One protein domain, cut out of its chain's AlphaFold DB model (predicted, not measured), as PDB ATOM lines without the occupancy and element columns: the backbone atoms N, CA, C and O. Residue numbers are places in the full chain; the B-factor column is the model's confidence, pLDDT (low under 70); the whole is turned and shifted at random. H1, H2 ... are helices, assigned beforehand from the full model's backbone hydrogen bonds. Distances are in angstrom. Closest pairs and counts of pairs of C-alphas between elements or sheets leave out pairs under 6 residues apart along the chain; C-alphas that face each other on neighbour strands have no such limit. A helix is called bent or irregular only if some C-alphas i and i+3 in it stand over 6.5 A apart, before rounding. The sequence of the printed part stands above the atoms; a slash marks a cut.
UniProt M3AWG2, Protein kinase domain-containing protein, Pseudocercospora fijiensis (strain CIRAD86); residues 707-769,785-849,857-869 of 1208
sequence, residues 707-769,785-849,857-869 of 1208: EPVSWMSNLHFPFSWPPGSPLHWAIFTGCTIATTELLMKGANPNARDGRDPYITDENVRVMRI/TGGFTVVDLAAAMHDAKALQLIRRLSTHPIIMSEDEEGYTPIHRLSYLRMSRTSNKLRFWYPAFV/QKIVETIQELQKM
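Overview. This is residues 707 to 769, 785 to 849 and 857 to 869 of the 1208 residues of the protein "Protein kinase domain-containing protein" of Pseudocercospora fijiensis (strain CIRAD86) (UniProt M3AWG2). Two helical hairpins, H1 with H2 and H4 with H5, pack side by side, and H8 packs on H5 so that H2, H5 and H8 form a row. H1, H4 and short H6 make a second row, and long loops run around these helices, holding short H3 and H7 away from the other helices. The printed part has 141 residues with eight named helices, H1 to H8 in chain order, and no named strand; the class is all helix, though 57 residues are in named elements. It is compact, with a radius of gyration of the C-alphas of 14.7 A, and elongated, spanning 47 by 30 by 28 A.

Along the chain. After residues 707 to 725, H1 takes residues 726 to 732, from C-alpha 726 at (148.400, 246.476, 338.337), and H2 residues 736 to 744, 12.1 A long. H3 is residues 757 to 760, H4 790 to 796, and H5 800 to 809, 14.3 A. H6 is residues 827 to 830, irregular with C-alphas 827 and 830 7.1 A apart, and H7 is 845 to 848. H8, residues 857 to 868, is 16.6 A and ends at C-alpha 868 (125.801, 240.795, 347.377).

Arrangement. H1 and H4 touch the same way at a shallow tilt of 12 degrees, closest at the C-alphas of His 728 and Val 790, 5.5 A. H5 and H8 touch, closest at the C-alphas of Ala 800 and Thr 862, 4.5 A. Every O i to N i+4 pair is within hydrogen-bond range in H1, H2, H4, H5 and H8; H3, H6 and H7 are too short for one.

Size, cuts and confidence. The C-alphas of Lys 745 and Ile 769 are farthest apart, 48.9 A. Cuts leave gaps of 26.2 A from C-alpha 769 to 785 and 11.5 A from 849 to 857. The links H2 to H3, H5 to H6 and H6 to H7 are long. Confidence is low, under 70, at 48 residues, among them 756 to 769 and 830 to 849.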
ATOM      1  N   GLU A 707     150.084 256.721 333.524       78.94
ATOM      2  CA  GLU A 707     149.539 257.988 333.026       78.94
ATOM      3  C   GLU A 707     148.215 257.744 332.258       78.94
ATOM      4  O   GLU A 707     148.136 256.770 331.501       78.94
ATOM      5  N   PRO A 708     147.173 258.585 332.429       62.22
ATOM      6  CA  PRO A 708     145.843 258.321 331.863       62.22
ATOM      7  C   PRO A 708     145.652 258.791 330.411       62.22
ATOM      8  O   PRO A 708     144.744 258.327 329.728       62.22
ATOM      9  N   VAL A 709     146.500 259.702 329.921       56.22
ATOM     10  CA  VAL A 709     146.315 260.406 328.633       56.22
ATOM     11  C   VAL A 709     146.872 259.673 327.402       56.22
ATOM     12  O   VAL A 709     146.729 260.163 326.281       56.22
ATOM     13  N   SER A 710     147.538 258.526 327.577       55.88
ATOM     14  CA  SER A 710     148.372 257.903 326.537       55.88
ATOM     15  C   SER A 710     147.963 256.459 326.216       55.88
ATOM     16  O   SER A 710     147.934 255.578 327.075       55.88
ATOM     17  N   TRP A 711     147.651 256.210 324.941       62.22
ATOM     18  CA  TRP A 711     146.980 254.991 324.475       62.22
ATOM     19  C   TRP A 711     147.966 253.909 324.024       62.22
ATOM     20  O   TRP A 711     148.326 253.800 322.850       62.22
ATOM     21  N   MET A 712     148.368 253.045 324.956       72.56
ATOM     22  CA  MET A 712     149.171 251.865 324.636       72.56
ATOM     23  C   MET A 712     148.309 250.804 323.933       72.56
ATOM     24  O   MET A 712     147.538 250.090 324.574       72.56
ATOM     25  N   SER A 713     148.447 250.680 322.610       69.56
ATOM     26  CA  SER A 713     147.724 249.675 321.812       69.56
ATOM     27  C   SER A 713     147.985 248.252 322.315       69.56
ATOM     28  O   SER A 713     149.141 247.862 322.498       69.56
ATOM     29  N   ASN A 714     146.938 247.441 322.467       72.50
ATOM     30  CA  ASN A 714     147.058 245.985 322.430       72.50
ATOM     31  C   ASN A 714     147.231 245.556 320.958       72.50
ATOM     32  O   ASN A 714     146.688 246.204 320.069       72.50
ATOM     33  N   LEU A 715     148.004 244.503 320.671       65.62
ATOM     34  CA  LEU A 715     148.216 244.029 319.288       65.62
ATOM     35  C   LEU A 715     147.710 242.604 319.021       65.62
ATOM     36  O   LEU A 715     147.866 242.086 317.917       65.62
ATOM     37  N   HIS A 716     147.008 242.001 319.984       65.00
ATOM     38  CA  HIS A 716     146.192 240.797 319.759       65.00
ATOM     39  C   HIS A 716     144.692 241.093 319.744       65.00
ATOM     40  O   HIS A 716     143.884 240.196 319.509       65.00
ATOM     41  N   PHE A 717     144.325 242.340 320.021       61.84
ATOM     42  CA  PHE A 717     142.958 242.801 320.186       61.84
ATOM     43  C   PHE A 717     142.885 244.264 319.732       61.84
ATOM     44  O   PHE A 717     143.903 244.945 319.827       61.84
ATOM     45  N   PRO A 718     141.742 244.781 319.248       50.75
ATOM     46  CA  PRO A 718     141.720 246.109 318.633       50.75
ATOM     47  C   PRO A 718     141.925 247.278 319.617       50.75
ATOM     48  O   PRO A 718     142.050 248.420 319.181       50.75
ATOM     49  N   PHE A 719     141.886 247.027 320.929       62.28
ATOM     50  CA  PHE A 719     141.730 248.057 321.963       62.28
ATOM     51  C   PHE A 719     143.074 248.468 322.574       62.28
ATOM     52  O   PHE A 719     144.082 247.780 322.430       62.28
ATOM     53  N   SER A 720     143.085 249.568 323.319       71.06
ATOM     54  CA  SER A 720     144.212 249.925 324.188       71.06
ATOM     55  C   SER A 720     144.223 249.073 325.465       71.06
ATOM     56  O   SER A 720     143.193 248.535 325.877       71.06
ATOM     57  N   TRP A 721     145.378 248.976 326.124       77.81
ATOM     58  CA  TRP A 721     145.421 248.611 327.544       77.81
ATOM     59  C   TRP A 721     144.695 249.683 328.380       77.81
ATOM     60  O   TRP A 721     144.734 250.859 328.007       77.81
ATOM     61  N   PRO A 722     144.025 249.316 329.489       78.25
ATOM     62  CA  PRO A 722     143.433 250.298 330.389       78.25
ATOM     63  C   PRO A 722     144.536 251.078 331.126       78.25
ATOM     64  O   PRO A 722     145.627 250.534 331.335       78.25
ATOM     65  N   PRO A 723     144.264 252.313 331.572       82.25
ATOM     66  CA  PRO A 723     145.139 252.992 332.514       82.25
ATOM     67  C   PRO A 723     145.009 252.382 333.927       82.25
ATOM     68  O   PRO A 723     144.391 251.329 334.128       82.25
ATOM     69  N   GLY A 724     145.599 253.041 334.924       89.19
ATOM     70  CA  GLY A 724     145.457 252.674 336.332       89.19
ATOM     71  C   GLY A 724     146.506 251.679 336.823       89.19
ATOM     72  O   GLY A 724     147.625 251.633 336.322       89.19
ATOM     73  N   SER A 725     146.163 250.942 337.880       93.06
ATOM     74  CA  SER A 725     147.101 250.121 338.664       93.06
ATOM     75  C   SER A 725     147.263 248.677 338.144       93.06
ATOM     76  O   SER A 725     146.419 248.186 337.384       93.06
ATOM     77  N   PRO A 726     148.261 247.905 338.631       94.94
ATOM     78  CA  PRO A 726     148.400 246.476 338.337       94.94
ATOM     79  C   PRO A 726     147.142 245.636 338.608       94.94
ATOM     80  O   PRO A 726     146.960 244.595 337.980       94.94
ATOM     81  N   LEU A 727     146.261 246.073 339.519       94.75
ATOM     82  CA  LEU A 727     144.993 245.396 339.802       94.75
ATOM     83  C   LEU A 727     143.958 245.611 338.679       94.75
ATOM     84  O   LEU A 727     143.256 244.665 338.324       94.75
ATOM     85  N   HIS A 728     143.925 246.801 338.064       91.56
ATOM     86  CA  HIS A 728     143.115 247.077 336.869       91.56
ATOM     87  C   HIS A 728     143.568 246.189 335.704       91.56
ATOM     88  O   HIS A 728     142.754 245.512 335.077       91.56
ATOM     89  N   TRP A 729     144.884 246.093 335.483       91.12
ATOM     90  CA  TRP A 729     145.469 245.209 334.468       91.12
ATOM     91  C   TRP A 729     145.192 243.723 334.749       91.12
ATOM     92  O   TRP A 729     144.853 242.979 333.827       91.12
ATOM     93  N   ALA A 730     145.270 243.271 336.005       93.44
ATOM     94  CA  ALA A 730     144.950 241.890 336.379       93.44
ATOM     95  C   ALA A 730     143.476 241.522 336.110       93.44
ATOM     96  O   ALA A 730     143.194 240.409 335.664       93.44
ATOM     97  N   ILE A 731     142.547 242.459 336.323       90.75
ATOM     98  CA  ILE A 731     141.110 242.262 336.084       90.75
ATOM     99  C   ILE A 731     140.771 242.352 334.592       90.75
ATOM    100  O   ILE A 731     140.132 241.442 334.071       90.75
ATOM    101  N   PHE A 732     141.301 243.336 333.862       85.75
ATOM    102  CA  PHE A 732     141.150 243.428 332.403       85.75
ATOM    103  C   PHE A 732     141.697 242.181 331.680       85.75
ATOM    104  O   PHE A 732     141.076 241.624 330.770       85.75
ATOM    105  N   THR A 733     142.837 241.655 332.142       84.88
ATOM    106  CA  THR A 733     143.400 240.390 331.639       84.88
ATOM    107  C   THR A 733     142.675 239.142 332.146       84.88
ATOM    108  O   THR A 733     142.970 238.044 331.664       84.88
ATOM    109  N   GLY A 734     141.667 239.265 333.018       86.88
ATOM    110  CA  GLY A 734     140.911 238.142 333.590       86.88
ATOM    111  C   GLY A 734     141.786 237.199 334.423       86.88
ATOM    112  O   GLY A 734     141.459 236.023 334.605       86.88
ATOM    113  N   CYS A 735     142.943 237.678 334.885       90.19
ATOM    114  CA  CYS A 735     143.959 236.880 335.550       90.19
ATOM    115  C   CYS A 735     143.612 236.728 337.037       90.19
ATOM    116  O   CYS A 735     144.228 237.334 337.911       90.19
ATOM    117  N   THR A 736     142.624 235.877 337.324       92.00
ATOM    118  CA  THR A 736     142.088 235.620 338.675       92.00
ATOM    119  C   THR A 736     143.162 235.378 339.739       92.00
ATOM    120  O   THR A 736     142.991 235.800 340.880       92.00
ATOM    121  N   ILE A 737     144.288 234.752 339.381       93.56
ATOM    122  CA  ILE A 737     145.418 234.495 340.287       93.56
ATOM    123  C   ILE A 737     146.217 235.773 340.573       93.56
ATOM    124  O   ILE A 737     146.541 236.018 341.732       93.56
ATOM    125  N   ALA A 738     146.494 236.613 339.569       95.12
ATOM    126  CA  ALA A 738     147.125 237.914 339.798       95.12
ATOM    127  C   ALA A 738     146.210 238.826 340.630       95.12
ATOM    128  O   ALA A 738     146.671 239.400 341.612       95.12
ATOM    129  N   THR A 739     144.909 238.868 340.322       95.56
ATOM    130  CA  THR A 739     143.896 239.595 341.105       95.56
ATOM    131  C   THR A 739     143.860 239.119 342.561       95.56
ATOM    132  O   THR A 739     143.911 239.930 343.483       95.56
ATOM    133  N   THR A 740     143.839 237.800 342.782       95.94
ATOM    134  CA  THR A 740     143.829 237.184 344.121       95.94
ATOM    135  C   THR A 740     145.088 237.522 344.916       95.94
ATOM    136  O   THR A 740     144.998 237.957 346.062       95.94
ATOM    137  N   GLU A 741     146.270 237.353 344.320       96.19
ATOM    138  CA  GLU A 741     147.544 237.623 344.993       96.19
ATOM    139  C   GLU A 741     147.761 239.124 345.248       96.19
ATOM    140  O   GLU A 741     148.247 239.475 346.318       96.19
ATOM    141  N   LEU A 742     147.347 240.018 344.342       95.75
ATOM    142  CA  LEU A 742     147.395 241.470 344.564       95.75
ATOM    143  C   LEU A 742     146.481 241.899 345.723       95.75
ATOM    144  O   LEU A 742     146.945 242.576 346.642       95.75
ATOM    145  N   LEU A 743     145.220 241.447 345.746       94.31
ATOM    146  CA  LEU A 743     144.289 241.733 346.847       94.31
ATOM    147  C   LEU A 743     144.817 241.194 348.190       94.31
ATOM    148  O   LEU A 743     144.831 241.921 349.180       94.31
ATOM    149  N   MET A 744     145.357 239.968 348.226       93.94
ATOM    150  CA  MET A 744     145.992 239.402 349.432       93.94
ATOM    151  C   MET A 744     147.286 240.120 349.864       93.94
ATOM    152  O   MET A 744     147.751 239.912 350.986       93.94
ATOM    153  N   LYS A 745     147.885 240.952 349.004       94.50
ATOM    154  CA  LYS A 745     149.007 241.844 349.346       94.50
ATOM    155  C   LYS A 745     148.566 243.262 349.721       94.50
ATOM    156  O   LYS A 745     149.429 244.071 350.049       94.50
ATOM    157  N   GLY A 746     147.262 243.537 349.733       91.56
ATOM    158  CA  GLY A 746     146.695 244.823 350.132       91.56
ATOM    159  C   GLY A 746     146.471 245.813 348.990       91.56
ATOM    160  O   GLY A 746     146.330 246.995 349.282       91.56
ATOM    161  N   ALA A 747     146.430 245.357 347.728       93.50
ATOM    162  CA  ALA A 747     146.102 246.224 346.595       93.50
ATOM    163  C   ALA A 747     144.721 246.884 346.777       93.50
ATOM    164  O   ALA A 747     143.742 246.191 347.069       93.50
ATOM    165  N   ASN A 748     144.632 248.201 346.598       90.94
ATOM    166  CA  ASN A 748     143.431 248.987 346.871       90.94
ATOM    167  C   ASN A 748     142.371 248.836 345.755       90.94
ATOM    168  O   ASN A 748     142.567 249.358 344.657       90.94
ATOM    169  N   PRO A 749     141.200 248.214 346.008       91.25
ATOM    170  CA  PRO A 749     140.142 248.111 345.001       91.25
ATOM    171  C   PRO A 749     139.342 249.414 344.822       91.25
ATOM    172  O   PRO A 749     138.485 249.482 343.950       91.25
ATOM    173  N   ASN A 750     139.601 250.433 345.648       88.94
ATOM    174  CA  ASN A 750     138.971 251.753 345.560       88.94
ATOM    175  C   ASN A 750     139.888 252.785 344.874       88.94
ATOM    176  O   ASN A 750     139.535 253.957 344.793       88.94
ATOM    177  N   ALA A 751     141.083 252.381 344.423       88.12
ATOM    178  CA  ALA A 751     141.887 253.210 343.534       88.12
ATOM    179  C   ALA A 751     141.153 253.332 342.193       88.12
ATOM    180  O   ALA A 751     140.705 252.314 341.661       88.12
ATOM    181  N   ARG A 752     141.037 254.554 341.664       86.62
ATOM    182  CA  ARG A 752     140.505 254.808 340.321       86.62
ATOM    183  C   ARG A 752     141.645 254.908 339.294       86.62
ATOM    184  O   ARG A 752     142.785 255.199 339.663       86.62
ATOM    185  N   ASP A 753     141.356 254.612 338.028       84.81
ATOM    186  CA  ASP A 753     142.345 254.529 336.943       84.81
ATOM    187  C   ASP A 753     142.733 255.876 336.309       84.81
ATOM    188  O   ASP A 753     143.663 255.912 335.500       84.81
ATOM    189  N   GLY A 754     142.070 256.976 336.683       79.69
ATOM    190  CA  GLY A 754     142.315 258.314 336.143       79.69
ATOM    191  C   GLY A 754     141.866 258.500 334.692       79.69
ATOM    192  O   GLY A 754     142.164 259.538 334.107       79.69
ATOM    193  N   ARG A 755     141.192 257.510 334.078       75.06
ATOM    194  CA  ARG A 755     140.684 257.643 332.706       75.06
ATOM    195  C   ARG A 755     139.713 258.821 332.630       75.06
ATOM    196  O   ARG A 755     138.861 258.968 333.500       75.06
ATOM    197  N   ASP A 756     139.747 259.556 331.528       69.38
ATOM    198  CA  ASP A 756     138.594 260.363 331.143       69.38
ATOM    199  C   ASP A 756     137.512 259.410 330.581       69.38
ATOM    200  O   ASP A 756     137.741 258.760 329.546       69.38
ATOM    201  N   PRO A 757     136.336 259.275 331.232       59.06
ATOM    202  CA  PRO A 757     135.273 258.420 330.725       59.06
ATOM    203  C   PRO A 757     134.741 258.889 329.357       59.06
ATOM    204  O   PRO A 757     134.346 258.033 328.564       59.06
ATOM    205  N   TYR A 758     134.811 260.190 329.034       55.31
ATOM    206  CA  TYR A 758     134.325 260.824 327.795       55.31
ATOM    207  C   TYR A 758     135.234 260.613 326.568       55.31
ATOM    208  O   TYR A 758     134.848 260.961 325.444       55.31
ATOM    209  N   ILE A 759     136.452 260.079 326.744       54.09
ATOM    210  CA  ILE A 759     137.329 259.704 325.616       54.09
ATOM    211  C   ILE A 759     137.067 258.259 325.170       54.09
ATOM    212  O   ILE A 759     137.209 257.947 323.987       54.09
ATOM    213  N   THR A 760     136.680 257.370 326.095       50.94
ATOM    214  CA  THR A 760     136.468 255.939 325.790       50.94
ATOM    215  C   THR A 760     135.015 255.529 325.567       50.94
ATOM    216  O   THR A 760     134.787 254.398 325.144       50.94
ATOM    217  N   ASP A 761     134.062 256.419 325.836       53.25
ATOM    218  CA  ASP A 761     132.625 256.182 325.697       53.25
ATOM    219  C   ASP A 761     131.998 257.123 324.654       53.25
ATOM    220  O   ASP A 761     132.347 258.302 324.567       53.25
ATOM    221  N   GLU A 762     131.085 256.589 323.841       48.97
ATOM    222  CA  GLU A 762     130.413 257.340 322.770       48.97
ATOM    223  C   GLU A 762     129.053 257.925 323.188       48.97
ATOM    224  O   GLU A 762     128.479 258.705 322.433       48.97
ATOM    225  N   ASN A 763     128.553 257.581 324.377       48.00
ATOM    226  CA  ASN A 763     127.197 257.866 324.839       48.00
ATOM    227  C   ASN A 763     127.122 259.159 325.668       48.00
ATOM    228  O   ASN A 763     126.210 259.963 325.474       48.00
ATOM    229  N   VAL A 764     128.107 259.422 326.541       45.91
ATOM    230  CA  VAL A 764     128.195 260.718 327.256       45.91
ATOM    231  C   VAL A 764     128.604 261.851 326.303       45.91
ATOM    232  O   VAL A 764     128.327 263.026 326.549       45.91
ATOM    233  N   ARG A 765     129.165 261.521 325.132       47.53
ATOM    234  CA  ARG A 765     129.196 262.441 323.990       47.53
ATOM    235  C   ARG A 765     127.805 262.518 323.359       47.53
ATOM    236  O   ARG A 765     127.529 261.849 322.368       47.53
ATOM    237  N   VAL A 766     126.947 263.393 323.887       37.50
ATOM    238  CA  VAL A 766     125.648 263.722 323.270       37.50
ATOM    239  C   VAL A 766     125.878 264.278 321.857       37.50
ATOM    240  O   VAL A 766     126.122 265.468 321.663       37.50
ATOM    241  N   MET A 767     125.808 263.400 320.854       35.38
ATOM    242  CA  MET A 767     126.110 263.703 319.454       35.38
ATOM    243  C   MET A 767     125.067 264.659 318.854       35.38
ATOM    244  O   MET A 767     124.069 264.248 318.245       35.38
ATOM    245  N   ARG A 768     125.300 265.969 318.983       29.27
ATOM    246  CA  ARG A 768     124.692 266.961 318.092       29.27
ATOM    247  C   ARG A 768     125.333 266.811 316.717       29.27
ATOM    248  O   ARG A 768     126.498 267.132 316.529       29.27
ATOM    249  N   ILE A 769     124.559 266.303 315.762       29.27
ATOM    250  CA  ILE A 769     124.965 266.195 314.358       29.27
ATOM    251  C   ILE A 769     124.989 267.617 313.782       29.27
ATOM    252  O   ILE A 769     123.959 268.124 313.340       29.27
ATOM    253  N   THR A 785     140.133 264.110 336.130       68.94
ATOM    254  CA  THR A 785     139.092 263.065 336.151       68.94
ATOM    255  C   THR A 785     139.477 261.894 337.057       68.94
ATOM    256  O   THR A 785     140.614 261.418 337.034       68.94
ATOM    257  N   GLY A 786     138.516 261.388 337.834       75.25
ATOM    258  CA  GLY A 786     138.733 260.264 338.742       75.25
ATOM    259  C   GLY A 786     138.941 258.949 337.995       75.25
ATOM    260  O   GLY A 786     139.875 258.205 338.298       75.25
ATOM    261  N   GLY A 787     138.094 258.663 337.011       81.56
ATOM    262  CA  GLY A 787     138.106 257.430 336.237       81.56
ATOM    263  C   GLY A 787     137.470 256.237 336.955       81.56
ATOM    264  O   GLY A 787     136.761 256.366 337.952       81.56
ATOM    265  N   PHE A 788     137.692 255.026 336.453       84.88
ATOM    266  CA  PHE A 788     137.032 253.814 336.955       84.88
ATOM    267  C   PHE A 788     137.792 253.189 338.119       84.88
ATOM    268  O   PHE A 788     139.007 253.051 338.053       84.88
ATOM    269  N   THR A 789     137.081 252.725 339.151       90.38
ATOM    270  CA  THR A 789     137.630 251.710 340.062       90.38
ATOM    271  C   THR A 789     137.720 250.355 339.361       90.38
ATOM    272  O   THR A 789     137.056 250.090 338.353       90.38
ATOM    273  N   VAL A 790     138.438 249.409 339.968       90.69
ATOM    274  CA  VAL A 790     138.405 248.008 339.521       90.69
ATOM    275  C   VAL A 790     137.021 247.353 339.648       90.69
ATOM    276  O   VAL A 790     136.791 246.319 339.023       90.69
ATOM    277  N   VAL A 791     136.107 247.927 340.441       92.31
ATOM    278  CA  VAL A 791     134.717 247.456 340.569       92.31
ATOM    279  C   VAL A 791     133.881 247.951 339.394       92.31
ATOM    280  O   VAL A 791     133.181 247.145 338.787       92.31
ATOM    281  N   ASP A 792     134.016 249.230 339.024       89.19
ATOM    282  CA  ASP A 792     133.394 249.817 337.827       89.19
ATOM    283  C   ASP A 792     133.840 249.058 336.566       89.19
ATOM    284  O   ASP A 792     133.015 248.621 335.761       89.19
ATOM    285  N   LEU A 793     135.151 248.805 336.448       87.12
ATOM    286  CA  LEU A 793     135.750 248.030 335.361       87.12
ATOM    287  C   LEU A 793     135.220 246.586 335.316       87.12
ATOM    288  O   LEU A 793     134.823 246.114 334.252       87.12
ATOM    289  N   ALA A 794     135.178 245.879 336.452       90.69
ATOM    290  CA  ALA A 794     134.673 244.504 336.511       90.69
ATOM    291  C   ALA A 794     133.165 244.409 336.222       90.69
ATOM    292  O   ALA A 794     132.732 243.475 335.544       90.69
ATOM    293  N   ALA A 795     132.374 245.374 336.702       90.19
ATOM    294  CA  ALA A 795     130.941 245.453 336.445       90.19
ATOM    295  C   ALA A 795     130.658 245.685 334.956       90.19
ATOM    296  O   ALA A 795     129.897 244.930 334.356       90.19
ATOM    297  N   ALA A 796     131.321 246.661 334.338       83.94
ATOM    298  CA  ALA A 796     131.132 246.981 332.927       83.94
ATOM    299  C   ALA A 796     131.692 245.901 331.972       83.94
ATOM    300  O   ALA A 796     131.183 245.737 330.867       83.94
ATOM    301  N   MET A 797     132.693 245.118 332.399       81.12
ATOM    302  CA  MET A 797     133.171 243.919 331.682       81.12
ATOM    303  C   MET A 797     132.305 242.660 331.912       81.12
ATOM    304  O   MET A 797     132.612 241.602 331.358       81.12
ATOM    305  N   HIS A 798     131.261 242.750 332.744       89.44
ATOM    306  CA  HIS A 798     130.407 241.636 333.187       89.44
ATOM    307  C   HIS A 798     131.190 240.465 333.827       89.44
ATOM    308  O   HIS A 798     130.824 239.296 333.671       89.44
ATOM    309  N   ASP A 799     132.285 240.756 334.547       88.94
ATOM    310  CA  ASP A 799     133.106 239.747 335.235       88.94
ATOM    311  C   ASP A 799     132.679 239.551 336.701       88.94
ATOM    312  O   ASP A 799     133.313 240.004 337.662       88.94
ATOM    313  N   ALA A 800     131.616 238.765 336.876       93.56
ATOM    314  CA  ALA A 800     131.154 238.307 338.184       93.56
ATOM    315  C   ALA A 800     132.222 237.530 338.993       93.56
ATOM    316  O   ALA A 800     132.124 237.456 340.221       93.56
ATOM    317  N   LYS A 801     133.265 236.960 338.362       93.50
ATOM    318  CA  LYS A 801     134.350 236.253 339.071       93.50
ATOM    319  C   LYS A 801     135.340 237.246 339.676       93.50
ATOM    320  O   LYS A 801     135.754 237.049 340.818       93.50
ATOM    321  N   ALA A 802     135.676 238.326 338.968       92.94
ATOM    322  CA  ALA A 802     136.456 239.432 339.522       92.94
ATOM    323  C   ALA A 802     135.739 240.064 340.728       92.94
ATOM    324  O   ALA A 802     136.342 240.191 341.797       92.94
ATOM    325  N   LEU A 803     134.434 240.340 340.608       94.75
ATOM    326  CA  LEU A 803     133.607 240.842 341.715       94.75
ATOM    327  C   LEU A 803     133.599 239.887 342.926       94.75
ATOM    328  O   LEU A 803     133.816 240.323 344.057       94.75
ATOM    329  N   GLN A 804     133.453 238.571 342.706       94.75
ATOM    330  CA  GLN A 804     133.556 237.570 343.779       94.75
ATOM    331  C   GLN A 804     134.915 237.572 344.490       94.75
ATOM    332  O   GLN A 804     134.958 237.325 345.696       94.75
ATOM    333  N   LEU A 805     136.020 237.821 343.780       94.56
ATOM    334  CA  LEU A 805     137.351 237.908 344.388       94.56
ATOM    335  C   LEU A 805     137.507 239.193 345.208       94.56
ATOM    336  O   LEU A 805     137.928 239.116 346.362       94.56
ATOM    337  N   ILE A 806     137.095 240.344 344.664       93.69
ATOM    338  CA  ILE A 806     137.115 241.635 345.373       93.69
ATOM    339  C   ILE A 806     136.293 241.540 346.668       93.69
ATOM    340  O   ILE A 806     136.815 241.831 347.745       93.69
ATOM    341  N   ARG A 807     135.051 241.036 346.591       91.25
ATOM    342  CA  ARG A 807     134.144 240.863 347.744       91.25
ATOM    343  C   ARG A 807     134.685 239.916 348.823       91.25
ATOM    344  O   ARG A 807     134.329 240.065 349.987       91.25
ATOM    345  N   ARG A 808     135.494 238.913 348.460       91.81
ATOM    346  CA  ARG A 808     136.035 237.913 349.406       91.81
ATOM    347  C   ARG A 808     137.374 238.303 350.032       91.81
ATOM    348  O   ARG A 808     137.705 237.754 351.079       91.81
ATOM    349  N   LEU A 809     138.159 239.152 349.370       91.94
ATOM    350  CA  LEU A 809     139.557 239.417 349.735       91.94
ATOM    351  C   LEU A 809     139.815 240.860 350.182       91.94
ATOM    352  O   LEU A 809     140.808 241.104 350.863       91.94
ATOM    353  N   SER A 810     138.947 241.814 349.830       84.06
ATOM    354  CA  SER A 810     139.043 243.173 350.364       84.06
ATOM    355  C   SER A 810     138.553 243.236 351.812       84.06
ATOM    356  O   SER A 810     137.579 242.583 352.177       84.06
ATOM    357  N   THR A 811     139.232 244.026 352.645       67.25
ATOM    358  CA  THR A 811     138.984 244.070 354.095       67.25
ATOM    359  C   THR A 811     138.024 245.180 354.523       67.25
ATOM    360  O   THR A 811     137.210 244.940 355.407       67.25
ATOM    361  N   HIS A 812     138.093 246.367 353.905       61.91
ATOM    362  CA  HIS A 812     137.213 247.519 354.185       61.91
ATOM    363  C   HIS A 812     137.015 248.423 352.941       61.91
ATOM    364  O   HIS A 812     137.488 249.561 352.935       61.91
ATOM    365  N   PRO A 813     136.394 247.949 351.846       67.25
ATOM    366  CA  PRO A 813     136.263 248.748 350.630       67.25
ATOM    367  C   PRO A 813     135.046 249.685 350.623       67.25
ATOM    368  O   PRO A 813     133.968 249.336 351.099       67.25
ATOM    369  N   ILE A 814     135.189 250.822 349.941       83.50
ATOM    370  CA  ILE A 814     134.094 251.686 349.478       83.50
ATOM    371  C   ILE A 814     133.759 251.281 348.028       83.50
ATOM    372  O   ILE A 814     133.773 252.083 347.104       83.50
ATOM    373  N   ILE A 815     133.469 249.989 347.830       81.19
ATOM    374  CA  ILE A 815     133.201 249.350 346.522       81.19
ATOM    375  C   ILE A 815     131.987 249.910 345.762       81.19
ATOM    376  O   ILE A 815     131.826 249.588 344.592       81.19
ATOM    377  N   MET A 816     131.146 250.718 346.411       89.00
ATOM    378  CA  MET A 816     129.984 251.388 345.808       89.00
ATOM    379  C   MET A 816     130.146 252.915 345.796       89.00
ATOM    380  O   MET A 816     129.167 253.649 345.907       89.00
ATOM    381  N   SER A 817     131.385 253.411 345.710       85.88
ATOM    382  CA  SER A 817     131.641 254.834 345.487       85.88
ATOM    383  C   SER A 817     131.128 255.266 344.118       85.88
ATOM    384  O   SER A 817     131.481 254.660 343.106       85.88
ATOM    385  N   GLU A 818     130.373 256.358 344.089       84.25
ATOM    386  CA  GLU A 818     130.070 257.067 342.850       84.25
ATOM    387  C   GLU A 818     131.358 257.627 342.227       84.25
ATOM    388  O   GLU A 818     132.340 257.910 342.927       84.25
ATOM    389  N   ASP A 819     131.377 257.728 340.904       79.94
ATOM    390  CA  ASP A 819     132.377 258.479 340.146       79.94
ATOM    391  C   ASP A 819     131.949 259.945 339.938       79.94
ATOM    392  O   ASP A 819     130.899 260.379 340.413       79.94
ATOM    393  N   GLU A 820     132.787 260.724 339.256       76.12
ATOM    394  CA  GLU A 820     132.572 262.138 338.919       76.12
ATOM    395  C   GLU A 820     131.240 262.430 338.194       76.12
ATOM    396  O   GLU A 820     130.709 263.540 338.292       76.12
ATOM    397  N   GLU A 821     130.655 261.427 337.535       71.62
ATOM    398  CA  GLU A 821     129.366 261.517 336.844       71.62
ATOM    399  C   GLU A 821     128.167 261.134 337.733       71.62
ATOM    400  O   GLU A 821     127.012 261.230 337.316       71.62
ATOM    401  N   GLY A 822     128.414 260.704 338.974       79.94
ATOM    402  CA  GLY A 822     127.378 260.225 339.886       79.94
ATOM    403  C   GLY A 822     126.918 258.789 339.610       79.94
ATOM    404  O   GLY A 822     125.882 258.387 340.147       79.94
ATOM    405  N   TYR A 823     127.656 258.015 338.801       84.50
ATOM    406  CA  TYR A 823     127.390 256.595 338.557       84.50
ATOM    407  C   TYR A 823     128.109 255.713 339.591       84.50
ATOM    408  O   TYR A 823     129.283 255.910 339.892       84.50
ATOM    409  N   THR A 824     127.420 254.695 340.111       89.19
ATOM    410  CA  THR A 824     128.026 253.552 340.834       89.19
ATOM    411  C   THR A 824     128.253 252.364 339.885       89.19
ATOM    412  O   THR A 824     127.649 252.344 338.805       89.19
ATOM    413  N   PRO A 825     129.027 251.319 340.262       90.19
ATOM    414  CA  PRO A 825     129.348 250.203 339.363       90.19
ATOM    415  C   PRO A 825     128.142 249.528 338.687       90.19
ATOM    416  O   PRO A 825     128.249 249.058 337.557       90.19
ATOM    417  N   ILE A 826     126.978 249.502 339.344       91.31
ATOM    418  CA  ILE A 826     125.747 248.908 338.795       91.31
ATOM    419  C   ILE A 826     125.121 249.737 337.660       91.31
ATOM    420  O   ILE A 826     124.467 249.175 336.789       91.31
ATOM    421  N   HIS A 827     125.390 251.043 337.590       87.38
ATOM    422  CA  HIS A 827     125.022 251.875 336.442       87.38
ATOM    423  C   HIS A 827     125.958 251.643 335.244       87.38
ATOM    424  O   HIS A 827     125.539 251.746 334.092       87.38
ATOM    425  N   ARG A 828     127.226 251.284 335.495       83.75
ATOM    426  CA  ARG A 828     128.243 251.064 334.450       83.75
ATOM    427  C   ARG A 828     128.046 249.757 333.654       83.75
ATOM    428  O   ARG A 828     128.775 249.527 332.691       83.75
ATOM    429  N   LEU A 829     127.036 248.937 333.973       83.31
ATOM    430  CA  LEU A 829     126.702 247.684 333.266       83.31
ATOM    431  C   LEU A 829     126.507 247.846 331.746       83.31
ATOM    432  O   LEU A 829     126.882 246.945 330.994       83.31
ATOM    433  N   SER A 830     125.947 248.972 331.294       69.38
ATOM    434  CA  SER A 830     125.709 249.268 329.869       69.38
ATOM    435  C   SER A 830     126.871 250.010 329.188       69.38
ATOM    436  O   SER A 830     126.791 250.299 327.997       69.38
ATOM    437  N   TYR A 831     127.934 250.347 329.928       59.94
ATOM    438  CA  TYR A 831     128.837 251.449 329.578       59.94
ATOM    439  C   TYR A 831     130.131 251.036 328.858       59.94
ATOM    440  O   TYR A 831     130.656 251.802 328.063       59.94
ATOM    441  N   LEU A 832     130.658 249.814 329.038       53.28
ATOM    442  CA  LEU A 832     131.782 249.339 328.203       53.28
ATOM    443  C   LEU A 832     131.319 248.842 326.823       53.28
ATOM    444  O   LEU A 832     131.759 247.807 326.321       53.28
ATOM    445  N   ARG A 833     130.506 249.664 326.152       53.28
ATOM    446  CA  ARG A 833     130.406 249.706 324.692       53.28
ATOM    447  C   ARG A 833     131.709 250.303 324.155       53.28
ATOM    448  O   ARG A 833     131.761 251.441 323.709       53.28
ATOM    449  N   MET A 834     132.797 249.529 324.230       51.53
ATOM    450  CA  MET A 834     134.091 249.902 323.656       51.53
ATOM    451  C   MET A 834     133.999 249.876 322.127       51.53
ATOM    452  O   MET A 834     134.542 248.976 321.498       51.53
ATOM    453  N   SER A 835     133.308 250.836 321.513       51.94
ATOM    454  CA  SER A 835     133.084 250.878 320.064       51.94
ATOM    455  C   SER A 835     134.364 251.077 319.259       51.94
ATOM    456  O   SER A 835     134.339 250.893 318.050       51.94
ATOM    457  N   ARG A 836     135.469 251.510 319.884       54.47
ATOM    458  CA  ARG A 836     136.657 252.038 319.197       54.47
ATOM    459  C   ARG A 836     137.903 251.180 319.372       54.47
ATOM    460  O   ARG A 836     138.212 250.688 320.455       54.47
ATOM    461  N   THR A 837     138.666 251.076 318.291       57.78
ATOM    462  CA  THR A 837     140.061 250.615 318.330       57.78
ATOM    463  C   THR A 837     140.997 251.680 318.915       57.78
ATOM    464  O   THR A 837     140.620 252.849 319.013       57.78
ATOM    465  N   SER A 838     142.251 251.329 319.220       55.25
ATOM    466  CA  SER A 838     143.286 252.323 319.573       55.25
ATOM    467  C   SER A 838     143.528 253.366 318.467       55.25
ATOM    468  O   SER A 838     143.872 254.508 318.759       55.25
ATOM    469  N   ASN A 839     143.242 253.013 317.208       52.53
ATOM    470  CA  ASN A 839     143.248 253.908 316.045       52.53
ATOM    471  C   ASN A 839     141.871 254.562 315.778       52.53
ATOM    472  O   ASN A 839     141.578 254.946 314.649       52.53
ATOM    473  N   LYS A 840     140.997 254.646 316.790       56.16
ATOM    474  CA  LYS A 840     139.644 255.244 316.763       56.16
ATOM    475  C   LYS A 840     138.611 254.619 315.802       56.16
ATOM    476  O   LYS A 840     137.449 255.000 315.881       56.16
ATOM    477  N   LEU A 841     138.972 253.643 314.959       53.00
ATOM    478  CA  LEU A 841     138.024 252.930 314.079       53.00
ATOM    479  C   LEU A 841     136.873 252.304 314.878       53.00
ATOM    480  O   LEU A 841     137.140 251.648 315.889       53.00
ATOM    481  N   ARG A 842     135.630 252.477 314.407       56.19
ATOM    482  CA  ARG A 842     134.419 251.954 315.058       56.19
ATOM    483  C   ARG A 842     134.112 250.495 314.676       56.19
ATOM    484  O   ARG A 842     134.421 250.078 313.563       56.19
ATOM    485  N   PHE A 843     133.488 249.734 315.578       59.44
ATOM    486  CA  PHE A 843     133.044 248.345 315.369       59.44
ATOM    487  C   PHE A 843     131.958 247.932 316.396       59.44
ATOM    488  O   PHE A 843     131.813 248.562 317.443       59.44
ATOM    489  N   TRP A 844     131.198 246.859 316.137       63.09
ATOM    490  CA  TRP A 844     130.110 246.408 317.030       63.09
ATOM    491  C   TRP A 844     130.615 245.460 318.133       63.09
ATOM    492  O   TRP A 844     130.707 244.244 317.947       63.09
ATOM    493  N   TYR A 845     130.924 246.016 319.312       64.50
ATOM    494  CA  TYR A 845     131.430 245.275 320.481       64.50
ATOM    495  C   TYR A 845     130.642 243.995 320.861       64.50
ATOM    496  O   TYR A 845     131.283 242.971 321.124       64.50
ATOM    497  N   PRO A 846     129.292 243.955 320.818       63.91
ATOM    498  CA  PRO A 846     128.524 242.744 321.120       63.91
ATOM    499  C   PRO A 846     128.867 241.495 320.289       63.91
ATOM    500  O   PRO A 846     128.633 240.388 320.777       63.91
ATOM    501  N   ALA A 847     129.466 241.628 319.095       62.41
ATOM    502  CA  ALA A 847     129.916 240.489 318.280       62.41
ATOM    503  C   ALA A 847     130.984 239.605 318.949       62.41
ATOM    504  O   ALA A 847     131.213 238.488 318.484       62.41
ATOM    505  N   PHE A 848     131.627 240.072 320.024       67.31
ATOM    506  CA  PHE A 848     132.792 239.419 320.637       67.31
ATOM    507  C   PHE A 848     132.539 238.901 322.061       67.31
ATOM    508  O   PHE A 848     133.399 238.234 322.630       67.31
ATOM    509  N   VAL A 849     131.371 239.182 322.655       67.31
ATOM    510  CA  VAL A 849     131.125 238.956 324.098       67.31
ATOM    511  C   VAL A 849     130.278 237.702 324.381       67.31
ATOM    512  O   VAL A 849     130.232 237.233 325.521       67.31
ATOM    513  N   GLN A 857     123.078 236.118 330.704       92.69
ATOM    514  CA  GLN A 857     123.464 235.342 331.883       92.69
ATOM    515  C   GLN A 857     124.660 235.964 332.629       92.69
ATOM    516  O   GLN A 857     124.607 236.081 333.851       92.69
ATOM    517  N   LYS A 858     125.692 236.443 331.916       90.69
ATOM    518  CA  LYS A 858     126.823 237.173 332.525       90.69
ATOM    519  C   LYS A 858     126.372 238.439 333.256       90.69
ATOM    520  O   LYS A 858     126.826 238.693 334.371       90.69
ATOM    521  N   ILE A 859     125.464 239.216 332.661       92.69
ATOM    522  CA  ILE A 859     124.933 240.441 333.278       92.69
ATOM    523  C   ILE A 859     124.109 240.095 334.529       92.69
ATOM    524  O   ILE A 859     124.323 240.705 335.572       92.69
ATOM    525  N   VAL A 860     123.254 239.066 334.478       95.69
ATOM    526  CA  VAL A 860     122.507 238.562 335.649       95.69
ATOM    527  C   VAL A 860     123.450 238.119 336.778       95.69
ATOM    528  O   VAL A 860     123.254 238.507 337.928       95.69
ATOM    529  N   GLU A 861     124.507 237.358 336.477       96.19
ATOM    530  CA  GLU A 861     125.514 236.955 337.474       96.19
ATOM    531  C   GLU A 861     126.276 238.155 338.061       96.19
ATOM    532  O   GLU A 861     126.574 238.176 339.259       96.19
ATOM    533  N   THR A 862     126.548 239.172 337.240       95.38
ATOM    534  CA  THR A 862     127.224 240.415 337.643       95.38
ATOM    535  C   THR A 862     126.339 241.239 338.578       95.38
ATOM    536  O   THR A 862     126.780 241.577 339.675       95.38
ATOM    537  N   ILE A 863     125.071 241.482 338.213       96.00
ATOM    538  CA  ILE A 863     124.083 242.169 339.064       96.00
ATOM    539  C   ILE A 863     123.950 241.453 340.412       96.00
ATOM    540  O   ILE A 863     124.015 242.094 341.457       96.00
ATOM    541  N   GLN A 864     123.832 240.122 340.412       96.06
ATOM    542  CA  GLN A 864     123.699 239.353 341.651       96.06
ATOM    543  C   GLN A 864     124.926 239.462 342.563       96.06
ATOM    544  O   GLN A 864     124.776 239.433 343.784       96.06
ATOM    545  N   GLU A 865     126.146 239.560 342.029       95.38
ATOM    546  CA  GLU A 865     127.328 239.807 342.864       95.38
ATOM    547  C   GLU A 865     127.412 241.259 343.340       95.38
ATOM    548  O   GLU A 865     127.738 241.464 344.506       95.38
ATOM    549  N   LEU A 866     127.019 242.245 342.526       94.50
ATOM    550  CA  LEU A 866     126.904 243.645 342.958       94.50
ATOM    551  C   LEU A 866     125.867 243.812 344.085       94.50
ATOM    552  O   LEU A 866     126.169 244.432 345.103       94.50
ATOM    553  N   GLN A 867     124.697 243.172 343.991       94.06
ATOM    554  CA  GLN A 867     123.699 243.130 345.072       94.06
ATOM    555  C   GLN A 867     124.276 242.487 346.352       94.06
ATOM    556  O   GLN A 867     124.104 243.015 347.450       94.06
ATOM    557  N   LYS A 868     125.060 241.400 346.239       93.19
ATOM    558  CA  LYS A 868     125.801 240.795 347.377       93.19
ATOM    559  C   LYS A 868     126.951 241.672 347.900       93.19
ATOM    560  O   LYS A 868     127.483 241.385 348.972       93.19
ATOM    561  N   MET A 869     127.360 242.695 347.149       91.31
ATOM    562  CA  MET A 869     128.316 243.740 347.537       91.31
ATOM    563  C   MET A 869     127.622 244.992 348.110       91.31
ATOM    564  O   MET A 869     128.314 245.920 348.518       91.31
TER     565      MET A 869